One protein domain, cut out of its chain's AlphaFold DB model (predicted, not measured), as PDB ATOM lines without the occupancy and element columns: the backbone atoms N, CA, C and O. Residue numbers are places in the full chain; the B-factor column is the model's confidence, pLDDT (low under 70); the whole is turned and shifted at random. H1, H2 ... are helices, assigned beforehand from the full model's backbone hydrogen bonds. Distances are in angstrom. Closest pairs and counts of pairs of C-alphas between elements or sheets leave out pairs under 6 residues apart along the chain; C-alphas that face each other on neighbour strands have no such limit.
ATOM      1  N   THR A 166      -8.571  -5.755  81.248       97.25
ATOM      2  CA  THR A 166      -9.729  -6.646  81.099       97.25
ATOM      3  C   THR A 166      -9.327  -8.115  80.986       97.25
ATOM      4  O   THR A 166      -9.962  -8.973  81.603       97.25
ATOM      5  N   GLU A 167      -8.291  -8.431  80.207       97.38
ATOM      6  CA  GLU A 167      -7.777  -9.800  80.092       97.38
ATOM      7  C   GLU A 167      -7.200 -10.294  81.416       97.38
ATOM      8  O   GLU A 167      -7.534 -11.397  81.850       97.38
ATOM      9  N   VAL A 168      -6.434  -9.453  82.114       97.69
ATOM     10  CA  VAL A 168      -5.909  -9.790  83.444       97.69
ATOM     11  C   VAL A 168      -7.041 -10.005  84.448       97.69
ATOM     12  O   VAL A 168      -7.054 -11.018  85.147       97.69
ATOM     13  N   ALA A 169      -8.062  -9.144  84.474       96.50
ATOM     14  CA  ALA A 169      -9.230  -9.344  85.334       96.50
ATOM     15  C   ALA A 169      -9.938 -10.682  85.059       96.50
ATOM     16  O   ALA A 169     -10.288 -11.404  85.998       96.50
ATOM     17  N   LYS A 170     -10.120 -11.043  83.780       96.06
ATOM     18  CA  LYS A 170     -10.686 -12.339  83.371       96.06
ATOM     19  C   LYS A 170      -9.811 -13.500  83.848       96.06
ATOM     20  O   LYS A 170     -10.349 -14.458  84.400       96.06
ATOM     21  N   ALA A 171      -8.490 -13.403  83.708       95.69
ATOM     22  CA  ALA A 171      -7.560 -14.416  84.200       95.69
ATOM     23  C   ALA A 171      -7.641 -14.581  85.728       95.69
ATOM     24  O   ALA A 171      -7.787 -15.704  86.208       95.69
ATOM     25  N   ILE A 172      -7.674 -13.486  86.499       94.31
ATOM     26  CA  ILE A 172      -7.834 -13.527  87.966       94.31
ATOM     27  C   ILE A 172      -9.157 -14.206  88.362       94.31
ATOM     28  O   ILE A 172      -9.206 -14.976  89.328       94.31
ATOM     29  N   ILE A 173     -10.248 -13.919  87.640       92.19
ATOM     30  CA  ILE A 173     -11.557 -14.542  87.884       92.19
ATOM     31  C   ILE A 173     -11.485 -16.056  87.657       92.19
ATOM     32  O   ILE A 173     -11.979 -16.794  88.513       92.19
ATOM     33  N   THR A 174     -10.864 -16.490  86.556       90.50
ATOM     34  CA  THR A 174     -10.678 -17.903  86.194       90.50
ATOM     35  C   THR A 174      -9.792 -18.636  87.200       90.50
ATOM     36  O   THR A 174     -10.193 -19.675  87.715       90.50
ATOM     37  N   LEU A 175      -8.627 -18.076  87.538       90.00
ATOM     38  CA  LEU A 175      -7.658 -18.692  88.451       90.00
ATOM     39  C   LEU A 175      -8.184 -18.807  89.881       90.00
ATOM     40  O   LEU A 175      -7.875 -19.758  90.592       90.00
ATOM     41  N   GLY A 176      -8.918 -17.794  90.350       86.62
ATOM     42  CA  GLY A 176      -9.421 -17.763  91.722       86.62
ATOM     43  C   GLY A 176      -8.329 -17.764  92.806       86.62
ATOM     44  O   GLY A 176      -8.629 -18.109  93.949       86.62
ATOM     45  N   ALA A 177      -7.098 -17.376  92.462       85.12
ATOM     46  CA  ALA A 177      -5.903 -17.494  93.300       85.12
ATOM     47  C   ALA A 177      -5.592 -16.212  94.113       85.12
ATOM     48  O   ALA A 177      -6.491 -15.473  94.523       85.12
ATOM     49  N   GLY A 178      -4.310 -15.956  94.405       86.62
ATOM     50  CA  GLY A 178      -3.850 -14.935  95.356       86.62
ATOM     51  C   GLY A 178      -4.406 -13.525  95.121       86.62
ATOM     52  O   GLY A 178      -4.867 -12.893  96.075       86.62
ATOM     53  N   ALA A 179      -4.430 -13.039  93.877       90.88
ATOM     54  CA  ALA A 179      -4.864 -11.679  93.563       90.88
ATOM     55  C   ALA A 179      -6.337 -11.447  93.900       90.88
ATOM     56  O   ALA A 179      -6.699 -10.392  94.420       90.88
ATOM     57  N   ARG A 180      -7.182 -12.472  93.733       91.06
ATOM     58  CA  ARG A 180      -8.584 -12.433  94.163       91.06
ATOM     59  C   ARG A 180      -8.701 -12.125  95.657       91.06
ATOM     60  O   ARG A 180      -9.554 -11.334  96.061       91.06
ATOM     61  N   ASN A 181      -7.848 -12.735  96.481       88.06
ATOM     62  CA  ASN A 181      -7.820 -12.470  97.918       88.06
ATOM     63  C   ASN A 181      -7.338 -11.044  98.217       88.06
ATOM     64  O   ASN A 181      -7.896 -10.399  99.106       88.06
ATOM     65  N   GLY A 182      -6.352 -10.537  97.470       90.00
ATOM     66  CA  GLY A 182      -5.913  -9.141  97.540       90.00
ATOM     67  C   GLY A 182      -7.054  -8.160  97.253       90.00
ATOM     68  O   GLY A 182      -7.365  -7.305  98.083       90.00
ATOM     69  N   LEU A 183      -7.768  -8.363  96.146       91.69
ATOM     70  CA  LEU A 183      -8.926  -7.552  95.747       91.69
ATOM     71  C   LEU A 183     -10.052  -7.596  96.784       91.69
ATOM     72  O   LEU A 183     -10.660  -6.571  97.096       91.69
ATOM     73  N   ALA A 184     -10.305  -8.764  97.378       89.12
ATOM     74  CA  ALA A 184     -11.287  -8.901  98.446       89.12
ATOM     75  C   ALA A 184     -10.865  -8.186  99.743       89.12
ATOM     76  O   ALA A 184     -11.708  -7.658 100.476       89.12
ATOM     77  N   LYS A 185      -9.564  -8.149 100.049       86.81
ATOM     78  CA  LYS A 185      -9.020  -7.413 101.201       86.81
ATOM     79  C   LYS A 185      -9.110  -5.900 101.011       86.81
ATOM     80  O   LYS A 185      -9.425  -5.200 101.974       86.81
ATOM     81  N   LEU A 186      -8.915  -5.425  99.784       87.38
ATOM     82  CA  LEU A 186      -9.138  -4.035  99.385       87.38
ATOM     83  C   LEU A 186     -10.625  -3.694  99.203       87.38
ATOM     84  O   LEU A 186     -10.943  -2.609  98.749       87.38
ATOM     85  N   LYS A 187     -11.561  -4.601  99.512       87.94
ATOM     86  CA  LYS A 187     -13.007  -4.398  99.291       87.94
ATOM     87  C   LYS A 187     -13.392  -4.037  97.845       87.94
ATOM     88  O   LYS A 187     -14.541  -3.682  97.603       87.94
ATOM     89  N   VAL A 188     -12.476  -4.190  96.889       89.12
ATOM     90  CA  VAL A 188     -12.737  -3.993  95.461       89.12
ATOM     91  C   VAL A 188     -13.713  -5.066  95.005       89.12
ATOM     92  O   VAL A 188     -14.719  -4.762  94.371       89.12
ATOM     93  N   TRP A 189     -13.482  -6.315  95.422       89.69
ATOM     94  CA  TRP A 189     -14.401  -7.431  95.209       89.69
ATOM     95  C   TRP A 189     -15.019  -7.924  96.519       89.69
ATOM     96  O   TRP A 189     -14.419  -7.867  97.592       89.69
ATOM     97  N   ALA A 190     -16.227  -8.479  96.436       79.94
ATOM     98  CA  ALA A 190     -16.869  -9.099  97.589       79.94
ATOM     99  C   ALA A 190     -16.127 -10.378  98.032       79.94
ATOM    100  O   ALA A 190     -15.772 -11.226  97.213       79.94
ATOM    101  N   LYS A 191     -15.962 -10.560  99.354       66.62
ATOM    102  CA  LYS A 191     -15.334 -11.759  99.949       66.62
ATOM    103  C   LYS A 191     -16.097 -13.055  99.660       66.62
ATOM    104  O   LYS A 191     -15.486 -14.100  99.464       66.62
ATOM    105  N   LYS A 192     -17.433 -13.010  99.667       63.00
ATOM    106  CA  LYS A 192     -18.268 -14.183  99.367       63.00
ATOM    107  C   LYS A 192     -18.397 -14.342  97.853       63.00
ATOM    108  O   LYS A 192     -18.551 -13.345  97.149       63.00
ATOM    109  N   LYS A 193     -18.431 -15.591  97.365       56.00
ATOM    110  CA  LYS A 193     -18.900 -15.949  96.012       56.00
ATOM    111  C   LYS A 193     -20.403 -15.632  95.872       56.00
ATOM    112  O   LYS A 193     -21.201 -16.512  95.577       56.00
ATOM    113  N   LYS A 194     -20.835 -14.386  96.096       54.62
ATOM    114  CA  LYS A 194     -22.081 -13.943  95.474       54.62
ATOM    115  C   LYS A 194     -21.848 -14.043  93.968       54.62
ATOM    116  O   LYS A 194     -20.736 -13.765  93.500       54.62
ATOM    117  N   LYS A 195     -22.877 -14.457  93.230       55.34
ATOM    118  CA  LYS A 195     -22.956 -14.386  91.764       55.34
ATOM    119  C   LYS A 195     -22.956 -12.898  91.352       55.34
ATOM    120  O   LYS A 195     -23.931 -12.367  90.857       55.34
ATOM    121  N   GLY A 196     -21.897 -12.170  91.706       60.59
ATOM    122  CA  GLY A 196     -21.662 -10.805  91.267       60.59
ATOM    123  C   GLY A 196     -21.302 -10.858  89.796       60.59
ATOM    124  O   GLY A 196     -20.512 -11.734  89.415       60.59
ATOM    125  N   ASN A 197     -21.904  -9.953  89.028       81.56
ATOM    126  CA  ASN A 197     -21.713  -9.829  87.592       81.56
ATOM    127  C   ASN A 197     -20.207  -9.838  87.259       81.56
ATOM    128  O   ASN A 197     -19.420  -9.129  87.890       81.56
ATOM    129  N   THR A 198     -19.800 -10.704  86.331       87.94
ATOM    130  CA  THR A 198     -18.416 -10.783  85.843       87.94
ATOM    131  C   THR A 198     -17.952  -9.425  85.325       87.94
ATOM    132  O   THR A 198     -16.830  -9.023  85.627       87.94
ATOM    133  N   ASP A 199     -18.837  -8.681  84.663       89.75
ATOM    134  CA  ASP A 199     -18.524  -7.369  84.096       89.75
ATOM    135  C   ASP A 199     -18.247  -6.325  85.182       89.75
ATOM    136  O   ASP A 199     -17.288  -5.568  85.074       89.75
ATOM    137  N   ASP A 200     -19.002  -6.343  86.287       90.81
ATOM    138  CA  ASP A 200     -18.746  -5.469  87.446       90.81
ATOM    139  C   ASP A 200     -17.373  -5.762  88.073       90.81
ATOM    140  O   ASP A 200     -16.616  -4.845  88.388       90.81
ATOM    141  N   LYS A 201     -16.992  -7.042  88.200       91.94
ATOM    142  CA  LYS A 201     -15.659  -7.406  88.712       91.94
ATOM    143  C   LYS A 201     -14.540  -6.917  87.802       91.94
ATOM    144  O   LYS A 201     -13.526  -6.446  88.319       91.94
ATOM    145  N   ILE A 202     -14.724  -7.042  86.487       95.50
ATOM    146  CA  ILE A 202     -13.779  -6.545  85.487       95.50
ATOM    147  C   ILE A 202     -13.664  -5.026  85.610       95.50
ATOM    148  O   ILE A 202     -12.569  -4.533  85.857       95.50
ATOM    149  N   ALA A 203     -14.782  -4.297  85.549       94.88
ATOM    150  CA  ALA A 203     -14.804  -2.838  85.646       94.88
ATOM    151  C   ALA A 203     -14.124  -2.329  86.928       94.88
ATOM    152  O   ALA A 203     -13.323  -1.400  86.887       94.88
ATOM    153  N   ARG A 204     -14.365  -2.992  88.066       94.44
ATOM    154  CA  ARG A 204     -13.726  -2.662  89.349       94.44
ATOM    155  C   ARG A 204     -12.215  -2.898  89.360       94.44
ATOM    156  O   ARG A 204     -11.497  -2.146  90.012       94.44
ATOM    157  N   PHE A 205     -11.727  -3.933  88.675       95.75
ATOM    158  CA  PHE A 205     -10.287  -4.161  88.535       95.75
ATOM    159  C   PHE A 205      -9.641  -3.104  87.632       95.75
ATOM    160  O   PHE A 205      -8.611  -2.551  88.004       95.75
ATOM    161  N   VAL A 206     -10.273  -2.784  86.497       96.94
ATOM    162  CA  VAL A 206      -9.813  -1.725  85.581       96.94
ATOM    163  C   VAL A 206      -9.728  -0.388  86.323       96.94
ATOM    164  O   VAL A 206      -8.676   0.242  86.334       96.94
ATOM    165  N   PHE A 207     -10.784  -0.020  87.053       95.25
ATOM    166  CA  PHE A 207     -10.798   1.197  87.864       95.25
ATOM    167  C   PHE A 207      -9.679   1.222  88.913       95.25
ATOM    168  O   PHE A 207      -9.021   2.245  89.088       95.25
ATOM    169  N   LEU A 208      -9.432   0.103  89.608       95.56
ATOM    170  CA  LEU A 208      -8.329   0.007  90.567       95.56
ATOM    171  C   LEU A 208      -6.974   0.241  89.886       95.56
ATOM    172  O   LEU A 208      -6.158   0.985  90.424       95.56
ATOM    173  N   HIS A 209      -6.736  -0.398  88.740       96.00
ATOM    174  CA  HIS A 209      -5.507  -0.225  87.970       96.00
ATOM    175  C   HIS A 209      -5.293   1.241  87.592       96.00
ATOM    176  O   HIS A 209      -4.256   1.814  87.924       96.00
ATOM    177  N   ASP A 210      -6.298   1.876  86.996       95.81
ATOM    178  CA  ASP A 210      -6.192   3.265  86.550       95.81
ATOM    179  C   ASP A 210      -6.002   4.218  87.734       95.81
ATOM    180  O   ASP A 210      -5.181   5.138  87.683       95.81
ATOM    181  N   LYS A 211      -6.692   3.955  88.853       94.25
ATOM    182  CA  LYS A 211      -6.537   4.736  90.079       94.25
ATOM    183  C   LYS A 211      -5.130   4.612  90.652       94.25
ATOM    184  O   LYS A 211      -4.524   5.638  90.946       94.25
ATOM    185  N   VAL A 212      -4.599   3.398  90.803       93.62
ATOM    186  CA  VAL A 212      -3.239   3.193  91.327       93.62
ATOM    187  C   VAL A 212      -2.211   3.827  90.395       93.62
ATOM    188  O   VAL A 212      -1.359   4.567  90.874       93.62
ATOM    189  N   LYS A 213      -2.342   3.638  89.076       94.50
ATOM    190  CA  LYS A 213      -1.480   4.286  88.083       94.50
ATOM    191  C   LYS A 213      -1.481   5.811  88.229       94.50
ATOM    192  O   LYS A 213      -0.421   6.418  88.219       94.50
ATOM    193  N   SER A 214      -2.651   6.427  88.424       94.56
ATOM    194  CA  SER A 214      -2.778   7.887  88.589       94.56
ATOM    195  C   SER A 214      -2.158   8.442  89.876       94.56
ATOM    196  O   SER A 214      -1.889   9.637  89.955       94.56
ATOM    197  N   LEU A 215      -1.962   7.595  90.893       94.88
ATOM    198  CA  LEU A 215      -1.359   7.985  92.170       94.88
ATOM    199  C   LEU A 215       0.171   7.912  92.149       94.88
ATOM    200  O   LEU A 215       0.800   8.455  93.052       94.88
ATOM    201  N   LEU A 216       0.753   7.234  91.159       93.81
ATOM    202  CA  LEU A 216       2.194   7.071  91.018       93.81
ATOM    203  C   LEU A 216       2.738   8.113  90.042       93.81
ATOM    204  O   LEU A 216       2.224   8.272  88.930       93.81
ATOM    205  N   SER A 217       3.819   8.781  90.426       95.69
ATOM    206  CA  SER A 217       4.584   9.619  89.507       95.69
ATOM    207  C   SER A 217       5.160   8.785  88.349       95.69
ATOM    208  O   SER A 217       5.351   7.574  88.488       95.69
ATOM    209  N   PRO A 218       5.492   9.404  87.202       95.50
ATOM    210  CA  PRO A 218       6.131   8.689  86.097       95.50
ATOM    211  C   PRO A 218       7.435   7.983  86.499       95.50
ATOM    212  O   PRO A 218       7.690   6.875  86.036       95.50
ATOM    213  N   GLY A 219       8.225   8.593  87.392       96.62
ATOM    214  CA  GLY A 219       9.448   7.992  87.931       96.62
ATOM    215  C   GLY A 219       9.162   6.736  88.752       96.62
ATOM    216  O   GLY A 219       9.756   5.698  88.499       96.62
ATOM    217  N   GLU A 220       8.178   6.785  89.656       94.25
ATOM    218  CA  GLU A 220       7.765   5.604  90.428       94.25
ATOM    219  C   GLU A 220       7.212   4.498  89.526       94.25
ATOM    220  O   GLU A 220       7.513   3.326  89.736       94.25
ATOM    221  N   GLN A 221       6.430   4.849  88.499       94.00
ATOM    222  CA  GLN A 221       5.927   3.869  87.536       94.00
ATOM    223  C   GLN A 221       7.076   3.172  86.799       94.00
ATOM    224  O   GLN A 221       7.069   1.946  86.699       94.00
ATOM    225  N   ALA A 222       8.072   3.926  86.327       93.19
ATOM    226  CA  ALA A 222       9.246   3.368  85.663       93.19
ATOM    227  C   ALA A 222      10.081   2.502  86.620       93.19
ATOM    228  O   ALA A 222      10.376   1.349  86.309       93.19
ATOM    229  N   ASP A 223      10.380   3.009  87.817       90.69
ATOM    230  CA  ASP A 223      11.167   2.296  88.821       90.69
ATOM    231  C   ASP A 223      10.491   1.000  89.260       90.69
ATOM    232  O   ASP A 223      11.167   0.011  89.522       90.69
ATOM    233  N   MET A 224       9.164   0.963  89.349       90.44
ATOM    234  CA  MET A 224       8.435  -0.250  89.719       90.44
ATOM    235  C   MET A 224       8.289  -1.241  88.559       90.44
ATOM    236  O   MET A 224       8.026  -2.414  88.827       90.44
ATOM    237  N   GLY A 225       8.417  -0.784  87.308       92.38
ATOM    238  CA  GLY A 225       7.880  -1.503  86.152       92.38
ATOM    239  C   GLY A 225       6.359  -1.622  86.265       92.38
ATOM    240  O   GLY A 225       5.811  -2.718  86.226       92.38
ATOM    241  N   TYR A 226       5.677  -0.509  86.559       94.31
ATOM    242  CA  TYR A 226       4.245  -0.525  86.834       94.31
ATOM    243  C   TYR A 226       3.437  -0.864  85.582       94.31
ATOM    244  O   TYR A 226       3.341  -0.076  84.642       94.31
ATOM    245  N   ASP A 227       2.761  -2.004  85.645       95.19
ATOM    246  CA  ASP A 227       1.761  -2.443  84.686       95.19
ATOM    247  C   ASP A 227       0.661  -3.275  85.388       95.19
ATOM    248  O   ASP A 227       0.647  -3.442  86.617       95.19
ATOM    249  N   MET A 228      -0.301  -3.789  84.619       94.50
ATOM    250  CA  MET A 228      -1.421  -4.566  85.157       94.50
ATOM    251  C   MET A 228      -1.018  -5.948  85.701       94.50
ATOM    252  O   MET A 228      -1.679  -6.441  86.620       94.50
ATOM    253  N   LEU A 229       0.043  -6.568  85.175       95.69
ATOM    254  CA  LEU A 229       0.584  -7.842  85.658       95.69
ATOM    255  C   LEU A 229       1.363  -7.635  86.961       95.69
ATOM    256  O   LEU A 229       1.181  -8.393  87.915       95.69
ATOM    257  N   MET A 230       2.133  -6.551  87.064       94.75
ATOM    258  CA  MET A 230       2.791  -6.116  88.295       94.75
ATOM    259  C   MET A 230       1.758  -5.816  89.393       94.75
ATOM    260  O   MET A 230       1.911  -6.260  90.539       94.75
ATOM    261  N   LEU A 231       0.652  -5.135  89.059       94.88
ATOM    262  CA  LEU A 231      -0.458  -4.926  89.995       94.88
ATOM    263  C   LEU A 231      -1.095  -6.253  90.439       94.88
ATOM    264  O   LEU A 231      -1.325  -6.447  91.635       94.88
ATOM    265  N   GLU A 232      -1.380  -7.171  89.510       94.94
ATOM    266  CA  GLU A 232      -1.912  -8.502  89.832       94.94
ATOM    267  C   GLU A 232      -0.981  -9.256  90.790       94.94
ATOM    268  O   GLU A 232      -1.423  -9.739  91.842       94.94
ATOM    269  N   HIS A 233       0.320  -9.257  90.506       91.44
ATOM    270  CA  HIS A 233       1.310  -9.891  91.360       91.44
ATOM    271  C   HIS A 233       1.361  -9.243  92.749       91.44
ATOM    272  O   HIS A 233       1.345  -9.930  93.777       91.44
ATOM    273  N   SER A 234       1.328  -7.912  92.810       91.19
ATOM    274  CA  SER A 234       1.259  -7.160  94.065       91.19
ATOM    275  C   SER A 234       0.030  -7.550  94.895       91.19
ATOM    276  O   SER A 234       0.141  -7.785  96.103       91.19
ATOM    277  N   LEU A 235      -1.136  -7.712  94.260       91.88
ATOM    278  CA  LEU A 235      -2.369  -8.172  94.911       91.88
ATOM    279  C   LEU A 235      -2.229  -9.596  95.470       91.88
ATOM    280  O   LEU A 235      -2.711  -9.864  96.576       91.88
ATOM    281  N   CYS A 236      -1.537 -10.495  94.762       89.25
ATOM    282  CA  CYS A 236      -1.201 -11.833  95.259       89.25
ATOM    283  C   CYS A 236      -0.387 -11.780  96.564       89.25
ATOM    284  O   CYS A 236      -0.640 -12.544  97.508       89.25
ATOM    285  N   LYS A 237       0.581 -10.862  96.645       85.94
ATOM    286  CA  LYS A 237       1.487 -10.716  97.797       85.94
ATOM    287  C   LYS A 237       0.910  -9.884  98.934       85.94
ATOM    288  O   LYS A 237       1.375 -10.012 100.063       85.94
ATOM    289  N   LEU A 238      -0.145  -9.111  98.688       83.06
ATOM    290  CA  LEU A 238      -0.800  -8.243  99.668       83.06
ATOM    291  C   LEU A 238      -1.177  -8.969 100.965       83.06
ATOM    292  O   LEU A 238      -1.167  -8.403 102.055       83.06
ATOM    293  N   SER A 239      -1.491 -10.263 100.863       69.25
ATOM    294  CA  SER A 239      -1.793 -11.099 102.020       69.25
ATOM    295  C   SER A 239      -0.613 -11.357 102.958       69.25
ATOM    296  O   SER A 239      -0.849 -11.642 104.130       69.25
ATOM    297  N   LYS A 240       0.608 -11.229 102.441       69.75
ATOM    298  CA  LYS A 240       1.884 -11.475 103.111       69.75
ATOM    299  C   LYS A 240       2.591 -10.180 103.533       69.75
ATOM    300  O   LYS A 240       3.595 -10.244 104.233       69.75
ATOM    301  N   MET A 241       2.082  -9.017 103.120       68.88
ATOM    302  CA  MET A 241       2.641  -7.717 103.488       68.88
ATOM    303  C   MET A 241       2.237  -7.332 104.917       68.88
ATOM    304  O   MET A 241       1.055  -7.218 105.243       68.88
ATOM    305  N   THR A 242       3.232  -7.097 105.771       55.56
ATOM    306  CA  THR A 242       3.073  -6.803 107.207       55.56
ATOM    307  C   THR A 242       2.410  -5.448 107.500       55.56
ATOM    308  O   THR A 242       1.800  -5.295 108.555       55.56
ATOM    309  N   ARG A 243       2.441  -4.491 106.557       54.59
ATOM    310  CA  ARG A 243       1.857  -3.134 106.684       54.59
ATOM    311  C   ARG A 243       0.516  -2.930 105.966       54.59
ATOM    312  O   ARG A 243       0.127  -1.809 105.654       54.59
ATOM    313  N   PHE A 244      -0.243  -3.998 105.715       52.53
ATOM    314  CA  PHE A 244      -1.521  -3.896 104.992       52.53
ATOM    315  C   PHE A 244      -2.533  -2.907 105.619       52.53
ATOM    316  O   PHE A 244      -3.377  -2.355 104.913       52.53
ATOM    317  N   LYS A 245      -2.457  -2.661 106.936       50.59
ATOM    318  CA  LYS A 245      -3.332  -1.705 107.637       50.59
ATOM    319  C   LYS A 245      -3.145  -0.256 107.160       50.59
ATOM    320  O   LYS A 245      -4.143   0.453 107.083       50.59
ATOM    321  N   ASP A 246      -1.931   0.132 106.773       52.59
ATOM    322  CA  ASP A 246      -1.598   1.513 106.397       52.59
ATOM    323  C   ASP A 246      -2.034   1.814 104.949       52.59
ATOM    324  O   ASP A 246      -2.648   2.842 104.674       52.59
ATOM    325  N   ILE A 247      -1.846   0.848 104.038       54.69
ATOM    326  CA  ILE A 247      -2.280   0.922 102.624       54.69
ATOM    327  C   ILE A 247      -3.810   0.990 102.510       54.69
ATOM    328  O   ILE A 247      -4.372   1.642 101.631       54.69
ATOM    329  N   LYS A 248      -4.511   0.315 103.425       53.03
ATOM    330  CA  LYS A 248      -5.973   0.276 103.445       53.03
ATOM    331  C   LYS A 248      -6.592   1.669 103.624       53.03
ATOM    332  O   LYS A 248      -7.679   1.894 103.107       53.03
ATOM    333  N   HIS A 249      -5.945   2.587 104.341       52.72
ATOM    334  CA  HIS A 249      -6.503   3.921 104.581       52.72
ATOM    335  C   HIS A 249      -6.324   4.878 103.394       52.72
ATOM    336  O   HIS A 249      -7.225   5.668 103.129       52.72
ATOM    337  N   SER A 250      -5.220   4.793 102.647       56.22
ATOM    338  CA  SER A 250      -4.957   5.698 101.518       56.22
ATOM    339  C   SER A 250      -5.747   5.343 100.255       56.22
ATOM    340  O   SER A 250      -6.223   6.235  99.562       56.22
ATOM    341  N   VAL A 251      -5.932   4.048  99.971       54.00
ATOM    342  CA  VAL A 251      -6.603   3.585  98.741       54.00
ATOM    343  C   VAL A 251      -8.130   3.544  98.889       54.00
ATOM    344  O   VAL A 251      -8.844   3.823  97.932       54.00
ATOM    345  N   LEU A 252      -8.656   3.221 100.080       50.25
ATOM    346  CA  LEU A 252     -10.104   3.033 100.275       50.25
ATOM    347  C   LEU A 252     -10.893   4.316 100.530       50.25
ATOM    348  O   LEU A 252     -12.109   4.286 100.400       50.25
ATOM    349  N   ASN A 253     -10.247   5.426 100.885       51.72
ATOM    350  CA  ASN A 253     -10.955   6.689 101.110       51.72
ATOM    351  C   ASN A 253     -11.428   7.358  99.799       51.72
ATOM    352  O   ASN A 253     -12.058   8.410  99.852       51.72
ATOM    353  N   GLY A 254     -11.141   6.757  98.636       49.03
ATOM    354  CA  GLY A 254     -11.596   7.214  97.317       49.03
ATOM    355  C   GLY A 254     -12.164   6.112  96.411       49.03
ATOM    356  O   GLY A 254     -12.185   6.309  95.198       49.03
TER     357      GLY A 254
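Overview. This is residues 166 to 254 of the 255 residues of an uncharacterized protein of Rickenella mellea (UniProt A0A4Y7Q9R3). One long helix, H3, runs along one side of a cluster of short helices, H1, H2 and H5. H4 lies beyond one end of H3, and H6 lies apart. The printed part has 89 residues with six named helices, H1 to H6, and no named strand. It is all helix and compact, radius of gyration of the C-alphas 12.7 A, spanning 39 by 27 by 23 A.

Arrangement. H1, residues 166 to 175, touches residues 201 to 206 of H3, residues 198 to 215, at a steep tilt of 60 degrees, opposite ways; the closest C-alphas, Ala 169 and Ile 202, are 5.3 A apart. H5, residues 228 to 237, touches H2, residues 178 to 185, about perpendicular at 77 degrees; the closest C-alphas, Ala 179 and Cys 236, are 4.0 A apart. H4, residues 218 to 224, is close but not clearly touching H3. H6, residues 244 to 252, is apart from H3, only just, at 8.2 A. Every O i to N i+4 pair is within hydrogen-bond range in H1 to H5, but 3 of 5 in H6.

Along the chain. C-alpha 166 begins H1 at (-9.729, -6.646, 81.099). H3 is 26.1 A long. C-alpha 252 ends H6 at (-10.104, 3.033, 100.275).

Size, cuts and confidence. The printed part has no cut. The H2 to H3 link is long. Residues 191 to 196 and 239 to 254 have pLDDT under 70.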